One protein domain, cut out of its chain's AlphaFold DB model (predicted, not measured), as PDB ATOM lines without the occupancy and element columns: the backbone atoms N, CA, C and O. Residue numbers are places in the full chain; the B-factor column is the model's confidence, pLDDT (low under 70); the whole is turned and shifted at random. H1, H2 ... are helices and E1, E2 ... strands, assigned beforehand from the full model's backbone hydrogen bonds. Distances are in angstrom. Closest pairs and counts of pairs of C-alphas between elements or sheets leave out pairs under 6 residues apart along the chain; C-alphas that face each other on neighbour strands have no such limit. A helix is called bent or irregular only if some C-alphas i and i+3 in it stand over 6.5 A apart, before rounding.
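This is residues 121 to 178 of the 179 residues of the protein "Group II intron, maturase-specific domain" of Phocaeicola vulgatus (UniProt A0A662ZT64). A long hairpin of two strands, E1 and E2, runs through the middle of this domain, with the short helix H1 beside E2 and the short helix H2 beside E1. The hairpin's tip, residues 157 to 162, sticks out free at one end, while the long unnamed stretch 134 to 150 loops round by the other end. The printed part has 58 residues, with two named helices and two named strands in the order H1, E1, E2, H2 along the chain; the sheet has the order E1 - E2 and is antiparallel, and the class is mixed, helices and strands. The whole is compact, with a radius of gyration of the C-alphas of 11.2 A, and its C-alphas span 29 by 22 by 15 A.

Find C-alpha 151 at (385.115, 452.043, 376.205); from there E1, residues 151 to 158, runs 21.3 A to C-alpha 158. E2, residues 161 to 168, runs 22.4 A and ends at C-alpha 168, at (387.141, 449.093, 377.928). Look next for H2, residues 169 to 176, which is 11.8 A long; it is irregular, but only just, with C-alphas 170 and 173 at 6.9 A. Go back to C-alpha 125 at (372.964, 450.258, 365.061), where H1 begins; it holds residues 125 to 133 and is 12.3 A long.

Start at the hairpin of E1 and E2, antiparallel neighbours whose N-to-C directions stand at 154 degrees. The C-alphas of Glu 155 and Arg 164 face each other at 4.5 A. Within hydrogen-bond range you will find N 154 and O 165, at 2.9 A, and N 163 and O 156, at 2.8 A. From E2, look to H1: the two have 4 pairs of C-alphas within 8 A, and their closest C-alphas are those of Ile 130 and Thr 165, 6.5 A apart. From E1, look to H2: here 5 pairs of C-alphas are within 8 A, and the closest are those of Trp 151 and Thr 169, at 4.6 A. H1 and H2 are apart. In H1 every O i to N i+4 pair is within hydrogen-bond range; in H2 2 of 4 are, beside 4 of 5 O i to N i+3 pairs.

The two C-alphas farthest apart are those of Glu 148 and Gly 160, at 33.7 A. The printed part runs from 121 to 178 with no cut. The link from H1 to E1 is long, with 17 residues; those from E1 to E2 and from E2 to H2 are tight. The mean pLDDT of the printed part is 88.8, and residues 176 to 178, of which 176 belongs to H2, are under 70.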
ATOM      1  N   LEU A 121     373.325 454.427 372.616       87.50
ATOM      2  CA  LEU A 121     373.707 453.935 371.293       87.50
ATOM      3  C   LEU A 121     372.626 454.156 370.220       87.50
ATOM      4  O   LEU A 121     372.765 453.652 369.103       87.50
ATOM      5  N   LYS A 122     371.547 454.891 370.520       83.12
ATOM      6  CA  LYS A 122     370.451 455.122 369.572       83.12
ATOM      7  C   LYS A 122     370.978 455.782 368.291       83.12
ATOM      8  O   LYS A 122     371.739 456.743 368.335       83.12
ATOM      9  N   GLY A 123     370.596 455.228 367.140       83.31
ATOM     10  CA  GLY A 123     371.105 455.648 365.827       83.31
ATOM     11  C   GLY A 123     372.479 455.075 365.453       83.31
ATOM     12  O   GLY A 123     372.920 455.258 364.325       83.31
ATOM     13  N   ARG A 124     373.147 454.333 366.349       90.00
ATOM     14  CA  ARG A 124     374.426 453.646 366.097       90.00
ATOM     15  C   ARG A 124     374.222 452.130 366.064       90.00
ATOM     16  O   ARG A 124     374.774 451.394 366.882       90.00
ATOM     17  N   GLN A 125     373.407 451.658 365.117       89.56
ATOM     18  CA  GLN A 125     372.964 450.258 365.061       89.56
ATOM     19  C   GLN A 125     374.127 449.256 364.973       89.56
ATOM     20  O   GLN A 125     374.073 448.198 365.597       89.56
ATOM     21  N   SER A 126     375.205 449.608 364.268       91.56
ATOM     22  CA  SER A 126     376.424 448.794 364.204       91.56
ATOM     23  C   SER A 126     377.024 448.532 365.590       91.56
ATOM     24  O   SER A 126     377.363 447.393 365.898       91.56
ATOM     25  N   LEU A 127     377.079 449.545 366.461       93.06
ATOM     26  CA  LEU A 127     377.583 449.401 367.831       93.06
ATOM     27  C   LEU A 127     376.657 448.553 368.695       93.06
ATOM     28  O   LEU A 127     377.133 447.714 369.452       93.06
ATOM     29  N   ILE A 128     375.338 448.725 368.549       92.81
ATOM     30  CA  ILE A 128     374.351 447.884 369.242       92.81
ATOM     31  C   ILE A 128     374.551 446.414 368.862       92.81
ATOM     32  O   ILE A 128     374.490 445.541 369.726       92.81
ATOM     33  N   ASN A 129     374.795 446.136 367.582       93.38
ATOM     34  CA  ASN A 129     374.986 444.777 367.088       93.38
ATOM     35  C   ASN A 129     376.283 444.153 367.624       93.38
ATOM     36  O   ASN A 129     376.249 443.010 368.073       93.38
ATOM     37  N   ILE A 130     377.393 444.901 367.642       93.88
ATOM     38  CA  ILE A 130     378.666 444.441 368.227       93.88
ATOM     39  C   ILE A 130     378.493 444.157 369.726       93.88
ATOM     40  O   ILE A 130     378.831 443.076 370.199       93.88
ATOM     41  N   TRP A 131     377.888 445.090 370.466       94.44
ATOM     42  CA  TRP A 131     377.648 444.954 371.904       94.44
ATOM     43  C   TRP A 131     376.792 443.730 372.250       94.44
ATOM     44  O   TRP A 131     377.113 442.996 373.182       94.44
ATOM     45  N   LYS A 132     375.733 443.464 371.471       92.56
ATOM     46  CA  LYS A 132     374.911 442.253 371.620       92.56
ATOM     47  C   LYS A 132     375.695 440.979 371.310       92.56
ATOM     48  O   LYS A 132     375.591 440.030 372.073       92.56
ATOM     49  N   ARG A 133     376.475 440.965 370.222       93.94
ATOM     50  CA  ARG A 133     377.300 439.812 369.819       93.94
ATOM     51  C   ARG A 133     378.319 439.434 370.893       93.94
ATOM     52  O   ARG A 133     378.579 438.260 371.097       93.94
ATOM     53  N   GLN A 134     378.854 440.426 371.598       93.69
ATOM     54  CA  GLN A 134     379.768 440.236 372.723       93.69
ATOM     55  C   GLN A 134     379.067 439.889 374.043       93.69
ATOM     56  O   GLN A 134     379.688 440.000 375.093       93.69
ATOM     57  N   ASN A 135     377.770 439.565 374.041       93.25
ATOM     58  CA  ASN A 135     376.986 439.349 375.264       93.25
ATOM     59  C   ASN A 135     377.114 440.495 376.282       93.25
ATOM     60  O   ASN A 135     376.993 440.290 377.486       93.25
ATOM     61  N   LYS A 136     377.318 441.726 375.790       93.75
ATOM     62  CA  LYS A 136     377.504 442.945 376.586       93.75
ATOM     63  C   LYS A 136     378.760 442.942 377.468       93.75
ATOM     64  O   LYS A 136     378.843 443.791 378.348       93.75
ATOM     65  N   VAL A 137     379.720 442.044 377.247       94.88
ATOM     66  CA  VAL A 137     380.958 441.956 378.035       94.88
ATOM     67  C   VAL A 137     382.191 442.349 377.228       94.88
ATOM     68  O   VAL A 137     382.236 442.270 375.995       94.88
ATOM     69  N   CYS A 138     383.213 442.814 377.937       94.19
ATOM     70  CA  CYS A 138     384.518 443.091 377.371       94.19
ATOM     71  C   CYS A 138     385.307 441.778 377.244       94.19
ATOM     72  O   CYS A 138     385.542 441.122 378.255       94.19
ATOM     73  N   PRO A 139     385.805 441.413 376.049       93.25
ATOM     74  CA  PRO A 139     386.510 440.145 375.836       93.25
ATOM     75  C   PRO A 139     387.888 440.068 376.513       93.25
ATOM     76  O   PRO A 139     388.509 439.013 376.514       93.25
ATOM     77  N   VAL A 140     388.392 441.179 377.060       92.56
ATOM     78  CA  VAL A 140     389.711 441.237 377.708       92.56
ATOM     79  C   VAL A 140     389.617 441.006 379.216       92.56
ATOM     80  O   VAL A 140     390.451 440.299 379.768       92.56
ATOM     81  N   CYS A 141     388.638 441.621 379.885       93.12
ATOM     82  CA  CYS A 141     388.477 441.538 381.344       93.12
ATOM     83  C   CYS A 141     387.247 440.737 381.789       93.12
ATOM     84  O   CYS A 141     387.096 440.497 382.977       93.12
ATOM     85  N   GLY A 142     386.349 440.355 380.878       92.19
ATOM     86  CA  GLY A 142     385.111 439.636 381.198       92.19
ATOM     87  C   GLY A 142     384.011 440.500 381.828       92.19
ATOM     88  O   GLY A 142     382.851 440.099 381.838       92.19
ATOM     89  N   GLU A 143     384.335 441.704 382.297       92.31
ATOM     90  CA  GLU A 143     383.362 442.628 382.881       92.31
ATOM     91  C   GLU A 143     382.411 443.226 381.829       92.31
ATOM     92  O   GLU A 143     382.746 443.350 380.644       92.31
ATOM     93  N   ARG A 144     381.216 443.633 382.271       91.56
ATOM     94  CA  ARG A 144     380.193 444.268 381.426       91.56
ATOM     95  C   ARG A 144     380.693 445.578 380.809       91.56
ATOM     96  O   ARG A 144     381.411 446.339 381.439       91.56
ATOM     97  N   ILE A 145     380.267 445.839 379.574       92.56
ATOM     98  CA  ILE A 145     380.403 447.127 378.888       92.56
ATOM     99  C   ILE A 145     379.110 447.908 379.091       92.56
ATOM    100  O   ILE A 145     378.061 447.550 378.538       92.56
ATOM    101  N   ASP A 146     379.213 448.996 379.839       88.69
ATOM    102  CA  ASP A 146     378.112 449.876 380.210       88.69
ATOM    103  C   ASP A 146     378.439 451.351 379.894       88.69
ATOM    104  O   ASP A 146     379.173 451.660 378.952       88.69
ATOM    105  N   ARG A 147     377.795 452.281 380.603       88.38
ATOM    106  CA  ARG A 147     377.996 453.727 380.443       88.38
ATOM    107  C   ARG A 147     378.955 454.323 381.468       88.38
ATOM    108  O   ARG A 147     379.339 455.476 381.296       88.38
ATOM    109  N   GLU A 148     379.247 453.601 382.538       87.62
ATOM    110  CA  GLU A 148     380.021 454.101 383.669       87.62
ATOM    111  C   GLU A 148     381.506 454.040 383.344       87.62
ATOM    112  O   GLU A 148     382.247 454.992 383.595       87.62
ATOM    113  N   ARG A 149     381.936 452.956 382.692       90.81
ATOM    114  CA  ARG A 149     383.331 452.780 382.293       90.81
ATOM    115  C   ARG A 149     383.547 453.208 380.845       90.81
ATOM    116  O   ARG A 149     382.824 452.760 379.954       90.81
ATOM    117  N   PRO A 150     384.573 454.028 380.555       92.75
ATOM    118  CA  PRO A 150     384.877 454.411 379.189       92.75
ATOM    119  C   PRO A 150     385.311 453.187 378.377       92.75
ATOM    120  O   PRO A 150     386.115 452.358 378.818       92.75
ATOM    121  N   TRP A 151     384.802 453.100 377.156       93.88
ATOM    122  CA  TRP A 151     385.115 452.043 376.205       93.88
ATOM    123  C   TRP A 151     385.372 452.626 374.819       93.88
ATOM    124  O   TRP A 151     384.990 453.750 374.494       93.88
ATOM    125  N   SER A 152     386.052 451.847 373.989       92.44
ATOM    126  CA  SER A 152     386.426 452.214 372.631       92.44
ATOM    127  C   SER A 152     386.282 451.022 371.690       92.44
ATOM    128  O   SER A 152     386.140 449.877 372.124       92.44
ATOM    129  N   ILE A 153     386.285 451.310 370.391       92.88
ATOM    130  CA  ILE A 153     386.236 450.293 369.344       92.88
ATOM    131  C   ILE A 153     387.673 449.935 368.963       92.88
ATOM    132  O   ILE A 153     388.510 450.820 368.766       92.88
ATOM    133  N   THR A 154     387.938 448.645 368.836       91.31
ATOM    134  CA  THR A 154     389.131 448.090 368.199       91.31
ATOM    135  C   THR A 154     388.730 447.379 366.911       91.31
ATOM    136  O   THR A 154     387.611 446.879 366.787       91.31
ATOM    137  N   GLU A 155     389.625 447.378 365.927       91.06
ATOM    138  CA  GLU A 155     389.459 446.670 364.656       91.06
ATOM    139  C   GLU A 155     390.653 445.724 364.493       91.06
ATOM    140  O   GLU A 155     391.795 446.136 364.691       91.06
ATOM    141  N   GLN A 156     390.379 444.456 364.193       86.81
ATOM    142  CA  GLN A 156     391.379 443.417 363.940       86.81
ATOM    143  C   GLN A 156     391.003 442.657 362.669       86.81
ATOM    144  O   GLN A 156     389.823 442.558 362.330       86.81
ATOM    145  N   ILE A 157     391.997 442.125 361.960       86.25
ATOM    146  CA  ILE A 157     391.771 441.280 360.786       86.25
ATOM    147  C   ILE A 157     391.844 439.826 361.248       86.25
ATOM    148  O   ILE A 157     392.893 439.375 361.695       86.25
ATOM    149  N   VAL A 158     390.731 439.103 361.151       83.94
ATOM    150  CA  VAL A 158     390.645 437.672 361.467       83.94
ATOM    151  C   VAL A 158     390.229 436.953 360.192       83.94
ATOM    152  O   VAL A 158     389.190 437.275 359.618       83.94
ATOM    153  N   SER A 159     391.065 436.028 359.713       80.81
ATOM    154  CA  SER A 159     390.821 435.258 358.481       80.81
ATOM    155  C   SER A 159     390.479 436.138 357.266       80.81
ATOM    156  O   SER A 159     389.535 435.871 356.527       80.81
ATOM    157  N   GLY A 160     391.209 437.247 357.099       83.12
ATOM    158  CA  GLY A 160     391.003 438.209 356.008       83.12
ATOM    159  C   GLY A 160     389.803 439.153 356.180       83.12
ATOM    160  O   GLY A 160     389.639 440.071 355.379       83.12
ATOM    161  N   GLN A 161     388.986 438.997 357.230       85.50
ATOM    162  CA  GLN A 161     387.839 439.865 357.506       85.50
ATOM    163  C   GLN A 161     388.124 440.860 358.633       85.50
ATOM    164  O   GLN A 161     388.692 440.519 359.669       85.50
ATOM    165  N   LYS A 162     387.667 442.104 358.457       88.56
ATOM    166  CA  LYS A 162     387.735 443.143 359.493       88.56
ATOM    167  C   LYS A 162     386.667 442.906 360.556       88.56
ATOM    168  O   LYS A 162     385.475 443.086 360.305       88.56
ATOM    169  N   VAL A 163     387.095 442.562 361.763       89.75
ATOM    170  CA  VAL A 163     386.235 442.364 362.929       89.75
ATOM    171  C   VAL A 163     386.380 443.555 363.870       89.75
ATOM    172  O   VAL A 163     387.481 443.903 364.295       89.75
ATOM    173  N   ARG A 164     385.249 444.190 364.196       93.19
ATOM    174  CA  ARG A 164     385.176 445.290 365.166       93.19
ATOM    175  C   ARG A 164     384.671 444.797 366.511       93.19
ATOM    176  O   ARG A 164     383.646 444.117 366.563       93.19
ATOM    177  N   THR A 165     385.327 445.249 367.572       94.12
ATOM    178  CA  THR A 165     385.080 444.803 368.944       94.12
ATOM    179  C   THR A 165     385.043 446.002 369.886       94.12
ATOM    180  O   THR A 165     385.812 446.951 369.748       94.12
ATOM    181  N   LEU A 166     384.126 445.983 370.848       94.50
ATOM    182  CA  LEU A 166     384.059 446.938 371.945       94.50
ATOM    183  C   LEU A 166     384.933 446.456 373.099       94.50
ATOM    184  O   LEU A 166     384.792 445.325 373.567       94.50
ATOM    185  N   VAL A 167     385.804 447.328 373.594       95.19
ATOM    186  CA  VAL A 167     386.653 447.061 374.758       95.19
ATOM    187  C   VAL A 167     386.691 448.259 375.687       95.19
ATOM    188  O   VAL A 167     386.660 449.401 375.229       95.19
ATOM    189  N   HIS A 168     386.818 448.018 376.993       95.38
ATOM    190  CA  HIS A 168     387.141 449.093 377.928       95.38
ATOM    191  C   HIS A 168     388.416 449.807 377.483       95.38
ATOM    192  O   HIS A 168     389.370 449.175 377.022       95.38
ATOM    193  N   THR A 169     388.454 451.128 377.636       93.00
ATOM    194  CA  THR A 169     389.600 451.938 377.207       93.00
ATOM    195  C   THR A 169     390.884 451.493 377.912       93.00
ATOM    196  O   THR A 169     391.930 451.392 377.274       93.00
ATOM    197  N   SER A 170     390.792 451.106 379.188       92.69
ATOM    198  CA  SER A 170     391.892 450.506 379.960       92.69
ATOM    199  C   SER A 170     392.351 449.144 379.419       92.69
ATOM    200  O   SER A 170     393.523 448.792 379.517       92.69
ATOM    201  N   CYS A 171     391.447 448.381 378.803       92.81
ATOM    202  CA  CYS A 171     391.722 447.064 378.230       92.81
ATOM    203  C   CYS A 171     392.292 447.125 376.809       92.81
ATOM    204  O   CYS A 171     392.822 446.127 376.322       92.81
ATOM    205  N   LYS A 172     392.218 448.284 376.143       88.69
ATOM    206  CA  LYS A 172     392.655 448.456 374.753       88.69
ATOM    207  C   LYS A 172     394.122 448.069 374.546       88.69
ATOM    208  O   LYS A 172     394.427 447.358 373.593       88.69
ATOM    209  N   ARG A 173     395.008 448.471 375.466       82.75
ATOM    210  CA  ARG A 173     396.451 448.163 375.403       82.75
ATOM    211  C   ARG A 173     396.724 446.654 375.457       82.75
ATOM    212  O   ARG A 173     397.497 446.150 374.654       82.75
ATOM    213  N   LYS A 174     396.017 445.926 376.330       80.69
ATOM    214  CA  LYS A 174     396.146 444.462 376.484       80.69
ATOM    215  C   LYS A 174     395.653 443.675 375.264       80.69
ATOM    216  O   LYS A 174     396.045 442.533 375.067       80.69
ATOM    217  N   MET A 175     394.765 444.268 374.466       73.81
ATOM    218  CA  MET A 175     394.274 443.663 373.226       73.81
ATOM    219  C   MET A 175     395.261 443.840 372.066       73.81
ATOM    220  O   MET A 175     395.302 443.002 371.174       73.81
ATOM    221  N   GLN A 176     396.050 444.919 372.078       67.31
ATOM    222  CA  GLN A 176     397.073 445.193 371.064       67.31
ATOM    223  C   GLN A 176     398.346 444.364 371.272       67.31
ATOM    224  O   GLN A 176     399.020 444.065 370.301       67.31
ATOM    225  N   SER A 177     398.641 443.956 372.510       59.28
ATOM    226  CA  SER A 177     399.801 443.121 372.856       59.28
ATOM    227  C   SER A 177     399.575 441.609 372.694       59.28
ATOM    228  O   SER A 177     400.412 440.827 373.130       59.28
ATOM    229  N   ARG A 178     398.407 441.184 372.192       53.84
ATOM    230  CA  ARG A 178     398.047 439.772 371.926       53.84
ATOM    231  C   ARG A 178     398.069 439.426 370.426       53.84
ATOM    232  O   ARG A 178     397.597 438.355 370.053       53.84
TER     233      ARG A 178